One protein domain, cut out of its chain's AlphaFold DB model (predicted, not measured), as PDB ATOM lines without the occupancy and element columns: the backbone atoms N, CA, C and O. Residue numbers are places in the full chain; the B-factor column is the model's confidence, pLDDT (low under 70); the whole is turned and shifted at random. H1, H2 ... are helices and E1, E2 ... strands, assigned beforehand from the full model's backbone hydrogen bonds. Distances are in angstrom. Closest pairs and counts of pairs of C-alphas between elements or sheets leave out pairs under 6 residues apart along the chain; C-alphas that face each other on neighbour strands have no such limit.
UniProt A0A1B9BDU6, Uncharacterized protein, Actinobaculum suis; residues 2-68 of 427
ATOM      1  N   ASN A   2      -6.249  37.269  11.616       72.44
ATOM      2  CA  ASN A   2      -6.420  36.358  10.461       72.44
ATOM      3  C   ASN A   2      -5.138  35.637   9.998       72.44
ATOM      4  O   ASN A   2      -5.190  34.455   9.698       72.44
ATOM      5  N   TRP A   3      -3.984  36.314  10.014       83.50
ATOM      6  CA  TRP A   3      -2.689  35.699   9.687       83.50
ATOM      7  C   TRP A   3      -2.288  34.575  10.658       83.50
ATOM      8  O   TRP A   3      -1.822  33.526  10.235       83.50
ATOM      9  N   ALA A   4      -2.488  34.770  11.963       76.50
ATOM     10  CA  ALA A   4      -2.093  33.781  12.963       76.50
ATOM     11  C   ALA A   4      -3.027  32.558  12.942       76.50
ATOM     12  O   ALA A   4      -2.570  31.436  13.134       76.50
ATOM     13  N   LEU A   5      -4.312  32.777  12.649       78.50
ATOM     14  CA  LEU A   5      -5.285  31.709  12.422       78.50
ATOM     15  C   LEU A   5      -4.940  30.885  11.174       78.50
ATOM     16  O   LEU A   5      -4.947  29.662  11.239       78.50
ATOM     17  N   ASP A   6      -4.590  31.545  10.068       80.00
ATOM     18  CA  ASP A   6      -4.216  30.881   8.815       80.00
ATOM     19  C   ASP A   6      -2.943  30.033   8.973       80.00
ATOM     20  O   ASP A   6      -2.902  28.871   8.575       80.00
ATOM     21  N   VAL A   7      -1.921  30.561   9.651       80.88
ATOM     22  CA  VAL A   7      -0.700  29.797   9.962       80.88
ATOM     23  C   VAL A   7      -1.005  28.598  10.866       80.88
ATOM     24  O   VAL A   7      -0.507  27.501  10.614       80.88
ATOM     25  N   ALA A   8      -1.844  28.784  11.886       78.31
ATOM     26  CA  ALA A   8      -2.211  27.730  12.825       78.31
ATOM     27  C   ALA A   8      -3.054  26.613  12.181       78.31
ATOM     28  O   ALA A   8      -2.825  25.439  12.464       78.31
ATOM     29  N   ALA A   9      -3.975  26.956  11.276       75.44
ATOM     30  CA  ALA A   9      -4.806  25.993  10.551       75.44
ATOM     31  C   ALA A   9      -3.991  25.058   9.636       75.44
ATOM     32  O   ALA A   9      -4.410  23.938   9.360       75.44
ATOM     33  N   HIS A  10      -2.808  25.500   9.198       80.88
ATOM     34  CA  HIS A  10      -1.897  24.722   8.357       80.88
ATOM     35  C   HIS A  10      -0.752  24.057   9.146       80.88
ATOM     36  O   HIS A  10       0.184  23.525   8.540       80.88
ATOM     37  N   HIS A  11      -0.790  24.082  10.484       80.31
ATOM     38  CA  HIS A  11       0.262  23.489  11.305       80.31
ATOM     39  C   HIS A  11       0.185  21.947  11.278       80.31
ATOM     40  O   HIS A  11      -0.869  21.380  11.573       80.31
ATOM     41  N   PRO A  12       1.289  21.229  10.991       78.31
ATOM     42  CA  PRO A  12       1.268  19.775  10.799       78.31
ATOM     43  C   PRO A  12       0.884  18.988  12.062       78.31
ATOM     44  O   PRO A  12       0.267  17.936  11.956       78.31
ATOM     45  N   GLU A  13       1.197  19.502  13.256       73.38
ATOM     46  CA  GLU A  13       0.808  18.868  14.531       73.38
ATOM     47  C   GLU A  13      -0.650  19.152  14.951       73.38
ATOM     48  O   GLU A  13      -1.116  18.612  15.949       73.38
ATOM     49  N   LEU A  14      -1.377  19.994  14.208       77.62
ATOM     50  CA  LEU A  14      -2.786  20.329  14.461       77.62
ATOM     51  C   LEU A  14      -3.742  19.634  13.479       77.62
ATOM     52  O   LEU A  14      -4.891  20.044  13.329       77.62
ATOM     53  N   GLN A  15      -3.297  18.570  12.807       69.69
ATOM     54  CA  GLN A  15      -4.160  17.794  11.916       69.69
ATOM     55  C   GLN A  15      -5.360  17.213  12.681       69.69
ATOM     56  O   GLN A  15      -5.200  16.453  13.634       69.69
ATOM     57  N   GLY A  16      -6.569  17.597  12.261       56.09
ATOM     58  CA  GLY A  16      -7.827  17.221  12.915       56.09
ATOM     59  C   GLY A  16      -8.175  18.036  14.167       56.09
ATOM     60  O   GLY A  16      -9.188  17.751  14.800       56.09
ATOM     61  N   ALA A  17      -7.360  19.028  14.538       69.56
ATOM     62  CA  ALA A  17      -7.659  19.950  15.627       69.56
ATOM     63  C   ALA A  17      -8.576  21.087  15.144       69.56
ATOM     64  O   ALA A  17      -8.420  21.592  14.031       69.56
ATOM     65  N   LEU A  18      -9.505  21.536  15.993       70.25
ATOM     66  CA  LEU A  18     -10.269  22.758  15.736       70.25
ATOM     67  C   LEU A  18      -9.441  23.956  16.206       70.25
ATOM     68  O   LEU A  18      -9.068  24.028  17.381       70.25
ATOM     69  N   VAL A  19      -9.185  24.899  15.302       78.00
ATOM     70  CA  VAL A  19      -8.505  26.160  15.610       78.00
ATOM     71  C   VAL A  19      -9.480  27.304  15.392       78.00
ATOM     72  O   VAL A  19     -10.016  27.458  14.295       78.00
ATOM     73  N   ASN A  20      -9.713  28.109  16.426       67.44
ATOM     74  CA  ASN A  20     -10.579  29.279  16.338       67.44
ATOM     75  C   ASN A  20      -9.856  30.539  16.825       67.44
ATOM     76  O   ASN A  20      -8.970  30.471  17.677       67.44
ATOM     77  N   ALA A  21     -10.255  31.688  16.285       69.25
ATOM     78  CA  ALA A  21      -9.819  32.990  16.761       69.25
ATOM     79  C   ALA A  21     -10.984  33.710  17.451       69.25
ATOM     80  O   ALA A  21     -11.984  34.020  16.807       69.25
ATOM     81  N   ASP A  22     -10.826  34.013  18.741       59.31
ATOM     82  CA  ASP A  22     -11.769  34.808  19.532       59.31
ATOM     83  C   ASP A  22     -11.094  36.107  20.000       59.31
ATOM     84  O   ASP A  22     -10.312  36.146  20.959       59.31
ATOM     85  N   GLY A  23     -11.338  37.189  19.255       71.38
ATOM     86  CA  GLY A  23     -10.726  38.496  19.488       71.38
ATOM     87  C   GLY A  23      -9.196  38.465  19.384       71.38
ATOM     88  O   GLY A  23      -8.641  38.400  18.287       71.38
ATOM     89  N   GLU A  24      -8.513  38.551  20.533       74.12
ATOM     90  CA  GLU A  24      -7.043  38.502  20.662       74.12
ATOM     91  C   GLU A  24      -6.482  37.093  20.940       74.12
ATOM     92  O   GLU A  24      -5.261  36.919  21.045       74.12
ATOM     93  N   TRP A  25      -7.347  36.087  21.059       71.75
ATOM     94  CA  TRP A  25      -6.970  34.725  21.418       71.75
ATOM     95  C   TRP A  25      -7.023  33.767  20.233       71.75
ATOM     96  O   TRP A  25      -7.898  33.869  19.378       71.75
ATOM     97  N   LEU A  26      -6.089  32.816  20.231       75.12
ATOM     98  CA  LEU A  26      -6.188  31.578  19.467       75.12
ATOM     99  C   LEU A  26      -6.504  30.434  20.426       75.12
ATOM    100  O   LEU A  26      -5.763  30.214  21.390       75.12
ATOM    101  N   ASP A  27      -7.581  29.719  20.126       72.50
ATOM    102  CA  ASP A  27      -8.058  28.559  20.868       72.50
ATOM    103  C   ASP A  27      -7.859  27.290  20.035       72.50
ATOM    104  O   ASP A  27      -8.120  27.274  18.829       72.50
ATOM    105  N   PHE A  28      -7.412  26.222  20.695       77.75
ATOM    106  CA  PHE A  28      -7.086  24.942  20.078       77.75
ATOM    107  C   PHE A  28      -7.802  23.813  20.819       77.75
ATOM    108  O   PHE A  28      -7.636  23.658  22.033       77.75
ATOM    109  N   LEU A  29      -8.555  22.999  20.080       70.75
ATOM    110  CA  LEU A  29      -9.094  21.717  20.535       70.75
ATOM    111  C   LEU A  29      -8.402  20.603  19.756       70.75
ATOM    112  O   LEU A  29      -8.595  20.479  18.548       70.75
ATOM    113  N   LEU A  30      -7.593  19.811  20.450       77.00
ATOM    114  CA  LEU A  30      -6.867  18.692  19.867       77.00
ATOM    115  C   LEU A  30      -7.793  17.484  19.639       77.00
ATOM    116  O   LEU A  30      -8.782  17.327  20.359       77.00
ATOM    117  N   PRO A  31      -7.461  16.586  18.691       61.62
ATOM    118  CA  PRO A  31      -8.259  15.388  18.401       61.62
ATOM    119  C   PRO A  31      -8.450  14.447  19.600       61.62
ATOM    120  O   PRO A  31      -9.402  13.674  19.644       61.62
ATOM    121  N   ASP A  32      -7.541  14.506  20.574       63.84
ATOM    122  CA  ASP A  32      -7.574  13.718  21.809       63.84
ATOM    123  C   ASP A  32      -8.381  14.385  22.942       63.84
ATOM    124  O   ASP A  32      -8.381  13.905  24.077       63.84
ATOM    125  N   GLY A  33      -9.075  15.489  22.644       56.50
ATOM    126  CA  GLY A  33      -9.928  16.215  23.582       56.50
ATOM    127  C   GLY A  33      -9.183  17.178  24.506       56.50
ATOM    128  O   GLY A  33      -9.814  17.840  25.332       56.50
ATOM    129  N   ARG A  34      -7.855  17.297  24.385       72.12
ATOM    130  CA  ARG A  34      -7.085  18.307  25.119       72.12
ATOM    131  C   ARG A  34      -7.292  19.683  24.499       72.12
ATOM    132  O   ARG A  34      -7.404  19.824  23.284       72.12
ATOM    133  N   THR A  35      -7.304  20.716  25.334       64.75
ATOM    134  CA  THR A  35      -7.465  22.100  24.879       64.75
ATOM    135  C   THR A  35      -6.353  22.989  25.405       64.75
ATOM    136  O   THR A  35      -5.787  22.750  26.477       64.75
ATOM    137  N   PHE A  36      -6.028  24.027  24.642       76.06
ATOM    138  CA  PHE A  36      -5.177  25.119  25.100       76.06
ATOM    139  C   PHE A  36      -5.493  26.398  24.324       76.06
ATOM    140  O   PHE A  36      -6.056  26.360  23.232       76.06
ATOM    141  N   ARG A  37      -5.127  27.547  24.897       81.38
ATOM    142  CA  ARG A  37      -5.295  28.858  24.267       81.38
ATOM    143  C   ARG A  37      -4.132  29.775  24.579       81.38
ATOM    144  O   ARG A  37      -3.559  29.695  25.666       81.38
ATOM    145  N   PHE A  38      -3.816  30.684  23.666       73.56
ATOM    146  CA  PHE A  38      -2.831  31.739  23.913       73.56
ATOM    147  C   PHE A  38      -3.114  32.990  23.073       73.56
ATOM    148  O   PHE A  38      -3.941  32.966  22.165       73.56
ATOM    149  N   ARG A  39      -2.450  34.106  23.403       79.44
ATOM    150  CA  ARG A  39      -2.562  35.386  22.682       79.44
ATOM    151  C   ARG A  39      -1.327  35.605  21.805       79.44
ATOM    152  O   ARG A  39      -0.286  35.996  22.337       79.44
ATOM    153  N   PRO A  40      -1.404  35.399  20.479       75.88
ATOM    154  CA  PRO A  40      -0.229  35.450  19.605       75.88
ATOM    155  C   PRO A  40       0.465  36.811  19.632       75.88
ATOM    156  O   PRO A  40       1.677  36.885  19.784       75.88
ATOM    157  N   PHE A  41      -0.311  37.895  19.568       75.62
ATOM    158  CA  PHE A  41       0.203  39.265  19.456       75.62
ATOM    159  C   PHE A  41       0.701  39.855  20.785       75.62
ATOM    160  O   PHE A  41       1.328  40.908  20.791       75.62
ATOM    161  N   GLN A  42       0.495  39.162  21.912       74.31
ATOM    162  CA  GLN A  42       1.166  39.496  23.177       74.31
ATOM    163  C   GLN A  42       2.534  38.816  23.315       74.31
ATOM    164  O   GLN A  42       3.344  39.223  24.146       74.31
ATOM    165  N   MET A  43       2.792  37.776  22.517       67.12
ATOM    166  CA  MET A  43       3.999  36.946  22.598       67.12
ATOM    167  C   MET A  43       4.900  37.085  21.361       67.12
ATOM    168  O   MET A  43       6.084  36.760  21.424       67.12
ATOM    169  N   ILE A  44       4.355  37.580  20.248       81.12
ATOM    170  CA  ILE A  44       5.038  37.811  18.975       81.12
ATOM    171  C   ILE A  44       4.936  39.297  18.652       81.12
ATOM    172  O   ILE A  44       3.842  39.854  18.587       81.12
ATOM    173  N   ARG A  45       6.081  39.940  18.416       75.75
ATOM    174  CA  ARG A  45       6.110  41.347  18.024       75.75
ATOM    175  C   ARG A  45       5.599  41.524  16.596       75.75
ATOM    176  O   ARG A  45       6.030  40.817  15.684       75.75
ATOM    177  N   GLU A  46       4.713  42.494  16.395       69.50
ATOM    178  CA  GLU A  46       4.119  42.768  15.082       69.50
ATOM    179  C   GLU A  46       5.126  43.313  14.060       69.50
ATOM    180  O   GLU A  46       4.955  43.066  12.868       69.50
ATOM    181  N   ASP A  47       6.190  43.982  14.512       78.19
ATOM    182  CA  ASP A  47       7.230  44.590  13.673       78.19
ATOM    183  C   ASP A  47       8.296  43.601  13.166       78.19
ATOM    184  O   ASP A  47       9.148  43.972  12.357       78.19
ATOM    185  N   ALA A  48       8.255  42.341  13.611       77.88
ATOM    186  CA  ALA A  48       9.202  41.320  13.181       77.88
ATOM    187  C   ALA A  48       8.905  40.807  11.751       77.88
ATOM    188  O   ALA A  48       7.738  40.740  11.343       77.88
ATOM    189  N   PRO A  49       9.933  40.384  10.986       86.62
ATOM    190  CA  PRO A  49       9.751  39.767   9.674       86.62
ATOM    191  C   PRO A  49       8.797  38.566   9.726       86.62
ATOM    192  O   PRO A  49       8.838  37.756  10.651       86.62
ATOM    193  N   GLU A  50       7.956  38.398   8.704       79.00
ATOM    194  CA  GLU A  50       6.894  37.382   8.704       79.00
ATOM    195  C   GLU A  50       7.405  35.947   8.891       79.00
ATOM    196  O   GLU A  50       6.800  35.173   9.632       79.00
ATOM    197  N   ALA A  51       8.553  35.613   8.297       77.31
ATOM    198  CA  ALA A  51       9.194  34.309   8.472       77.31
ATOM    199  C   ALA A  51       9.580  34.033   9.939       77.31
ATOM    200  O   ALA A  51       9.486  32.899  10.410       77.31
ATOM    201  N   GLU A  52       9.983  35.069  10.676       78.31
ATOM    202  CA  GLU A  52      10.324  34.972  12.094       78.31
ATOM    203  C   GLU A  52       9.063  34.864  12.959       78.31
ATOM    204  O   GLU A  52       8.993  34.002  13.837       78.31
ATOM    205  N   ARG A  53       8.024  35.650  12.646       81.56
ATOM    206  CA  ARG A  53       6.717  35.558  13.317       81.56
ATOM    207  C   ARG A  53       6.086  34.175  13.137       81.56
ATOM    208  O   ARG A  53       5.591  33.616  14.111       81.56
ATOM    209  N   LYS A  54       6.147  33.600  11.929       84.75
ATOM    210  CA  LYS A  54       5.636  32.250  11.636       84.75
ATOM    211  C   LYS A  54       6.362  31.192  12.465       84.75
ATOM    212  O   LYS A  54       5.721  30.432  13.176       84.75
ATOM    213  N   LYS A  55       7.697  31.222  12.475       83.19
ATOM    214  CA  LYS A  55       8.516  30.295  13.270       83.19
ATOM    215  C   LYS A  55       8.226  30.383  14.775       83.19
ATOM    216  O   LYS A  55       8.249  29.368  15.468       83.19
ATOM    217  N   LEU A  56       7.997  31.590  15.296       80.75
ATOM    218  CA  LEU A  56       7.634  31.794  16.701       80.75
ATOM    219  C   LEU A  56       6.225  31.276  17.002       80.75
ATOM    220  O   LEU A  56       6.034  30.644  18.037       80.75
ATOM    221  N   LEU A  57       5.271  31.497  16.098       83.75
ATOM    222  CA  LEU A  57       3.910  30.988  16.228       83.75
ATOM    223  C   LEU A  57       3.870  29.455  16.198       83.75
ATOM    224  O   LEU A  57       3.285  28.866  17.102       83.75
ATOM    225  N   ASP A  58       4.568  28.824  15.251       83.75
ATOM    226  CA  ASP A  58       4.700  27.362  15.170       83.75
ATOM    227  C   ASP A  58       5.274  26.799  16.481       83.75
ATOM    228  O   ASP A  58       4.755  25.852  17.066       83.75
ATOM    229  N   ARG A  59       6.297  27.460  17.038       82.69
ATOM    230  CA  ARG A  59       6.884  27.052  18.318       82.69
ATOM    231  C   ARG A  59       5.913  27.197  19.494       82.69
ATOM    232  O   ARG A  59       5.916  26.343  20.378       82.69
ATOM    233  N   LEU A  60       5.115  28.266  19.540       81.94
ATOM    234  CA  LEU A  60       4.092  28.457  20.577       81.94
ATOM    235  C   LEU A  60       2.994  27.397  20.482       81.94
ATOM    236  O   LEU A  60       2.545  26.901  21.513       81.94
ATOM    237  N   ILE A  61       2.623  27.011  19.261       81.38
ATOM    238  CA  ILE A  61       1.678  25.929  18.996       81.38
ATOM    239  C   ILE A  61       2.242  24.597  19.501       81.38
ATOM    240  O   ILE A  61       1.596  23.969  20.335       81.38
ATOM    241  N   SER A  62       3.462  24.198  19.115       82.81
ATOM    242  CA  SER A  62       4.064  22.940  19.599       82.81
ATOM    243  C   SER A  62       4.231  22.914  21.129       82.81
ATOM    244  O   SER A  62       3.995  21.886  21.768       82.81
ATOM    245  N   ILE A  63       4.583  24.046  21.758       75.56
ATOM    246  CA  ILE A  63       4.630  24.153  23.230       75.56
ATOM    247  C   ILE A  63       3.229  23.983  23.831       75.56
ATOM    248  O   ILE A  63       3.071  23.260  24.815       75.56
ATOM    249  N   GLY A  64       2.217  24.621  23.240       74.06
ATOM    250  CA  GLY A  64       0.821  24.497  23.651       74.06
ATOM    251  C   GLY A  64       0.307  23.059  23.560       74.06
ATOM    252  O   GLY A  64      -0.281  22.573  24.520       74.06
ATOM    253  N   ILE A  65       0.634  22.338  22.484       79.19
ATOM    254  CA  ILE A  65       0.294  20.917  22.291       79.19
ATOM    255  C   ILE A  65       0.954  20.037  23.361       79.19
ATOM    256  O   ILE A  65       0.303  19.172  23.958       79.19
ATOM    257  N   SER A  66       2.241  20.268  23.642       77.94
ATOM    258  CA  SER A  66       2.973  19.525  24.675       77.94
ATOM    259  C   SER A  66       2.496  19.851  26.095       77.94
ATOM    260  O   SER A  66       2.621  19.007  26.981       77.94
ATOM    261  N   GLY A  67       1.994  21.067  26.328       60.59
ATOM    262  CA  GLY A  67       1.508  21.539  27.626       60.59
ATOM    263  C   GLY A  67       0.006  21.347  27.854       60.59
ATOM    264  O   GLY A  67      -0.465  21.572  28.971       60.59
ATOM    265  N   ALA A  68      -0.744  20.945  26.823       68.31
ATOM    266  CA  ALA A  68      -2.183  20.739  26.894       68.31
ATOM    267  C   ALA A  68      -2.496  19.610  27.883       68.31
ATOM    268  O   ALA A  68      -1.959  18.501  27.776       68.31
TER     269      ALA A  68
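What this domain is: This is residues 2 to 68 of the 427 residues of an uncharacterized protein of Actinobaculum suis (UniProt A0A1B9BDU6). A small three-strand antiparallel sheet forms a wall with two helices over one face: the short H1 over edge strand E1, and the long H3 slantwise over the other edge strand, E3, while no named helix covers the opposite face. H3 has its residues 60 to 67 near the sheet, and H2, a short helix after E3, only grazes the sheet. The printed part has 67 residues with three named helices and three named strands, in the order H1 E1 E2 E3 H2 H3; the sheet order is E1 - E2 - E3, and the class is mixed, helices and strands. It is compact, with a radius of gyration of the C-alphas of 11.1 A, yet elongated in outline, spanning 35 by 23 by 19 A.

How they stand to each other: H1, residues 2 to 9, is on the sheet at a height of 8.2 A, over E1, residues 18 to 22, and runs along the strands, at 16 degrees to E1 on the local plane. The closest C-alphas of the two are those of Ala 9 and Val 19, 6.3 A apart. E1 and E2, residues 25 to 29, form a hairpin at 159 degrees, with N 20 and O 27 within hydrogen-bond range at 3.0 A. E2 and E3, residues 35 to 38, form the next hairpin at 164 degrees, with N 28 and O 36 at 2.9 A; the three strands make a meander, each the antiparallel neighbour of the one before. H2, residues 40 to 43, only grazes the sheet with its residues 40 to 42. H3, residues 50 to 67, is on the same face as H1, at a height of 11.0 A, and lies over E3, slantwise at 35 degrees on the local plane; the closest C-alphas are those of Phe 36 and Gly 64, 6.2 A apart. With residues 54 to 61 alone H3 touches H1, the same way at a steep tilt of 49 degrees, closest at the C-alphas of Val 7 and Lys 54, 7.0 A. H2 and H3 are close but not clearly touching, with the C-alphas of Pro 40 and Leu 57 closest at 7.0 A. In H1 and H3 every O i to N i+4 pair is within hydrogen-bond range; H2 is too short for such a pair.

Where its parts are: H1 begins at C-alpha 2, (-6.420, 36.358, 10.461), and is 10.5 A long. E1, E2 and E3 measure 12.7 A, 13.2 A and 10.7 A, and H2 5.4 A. H3, 25.3 A long, runs from C-alpha 50 at (6.894, 37.382, 8.704) to C-alpha 67 at (1.508, 21.539, 27.626).

The domain as a whole: The C-alphas farthest apart, of Asp 32 and Asp 47, are 35.2 A apart. The printed part has no cut and no long link. Mean pLDDT of the printed part is 75.1; 14 residues are under 70, among them residues 15 to 17, 20 to 22 and 31 to 33.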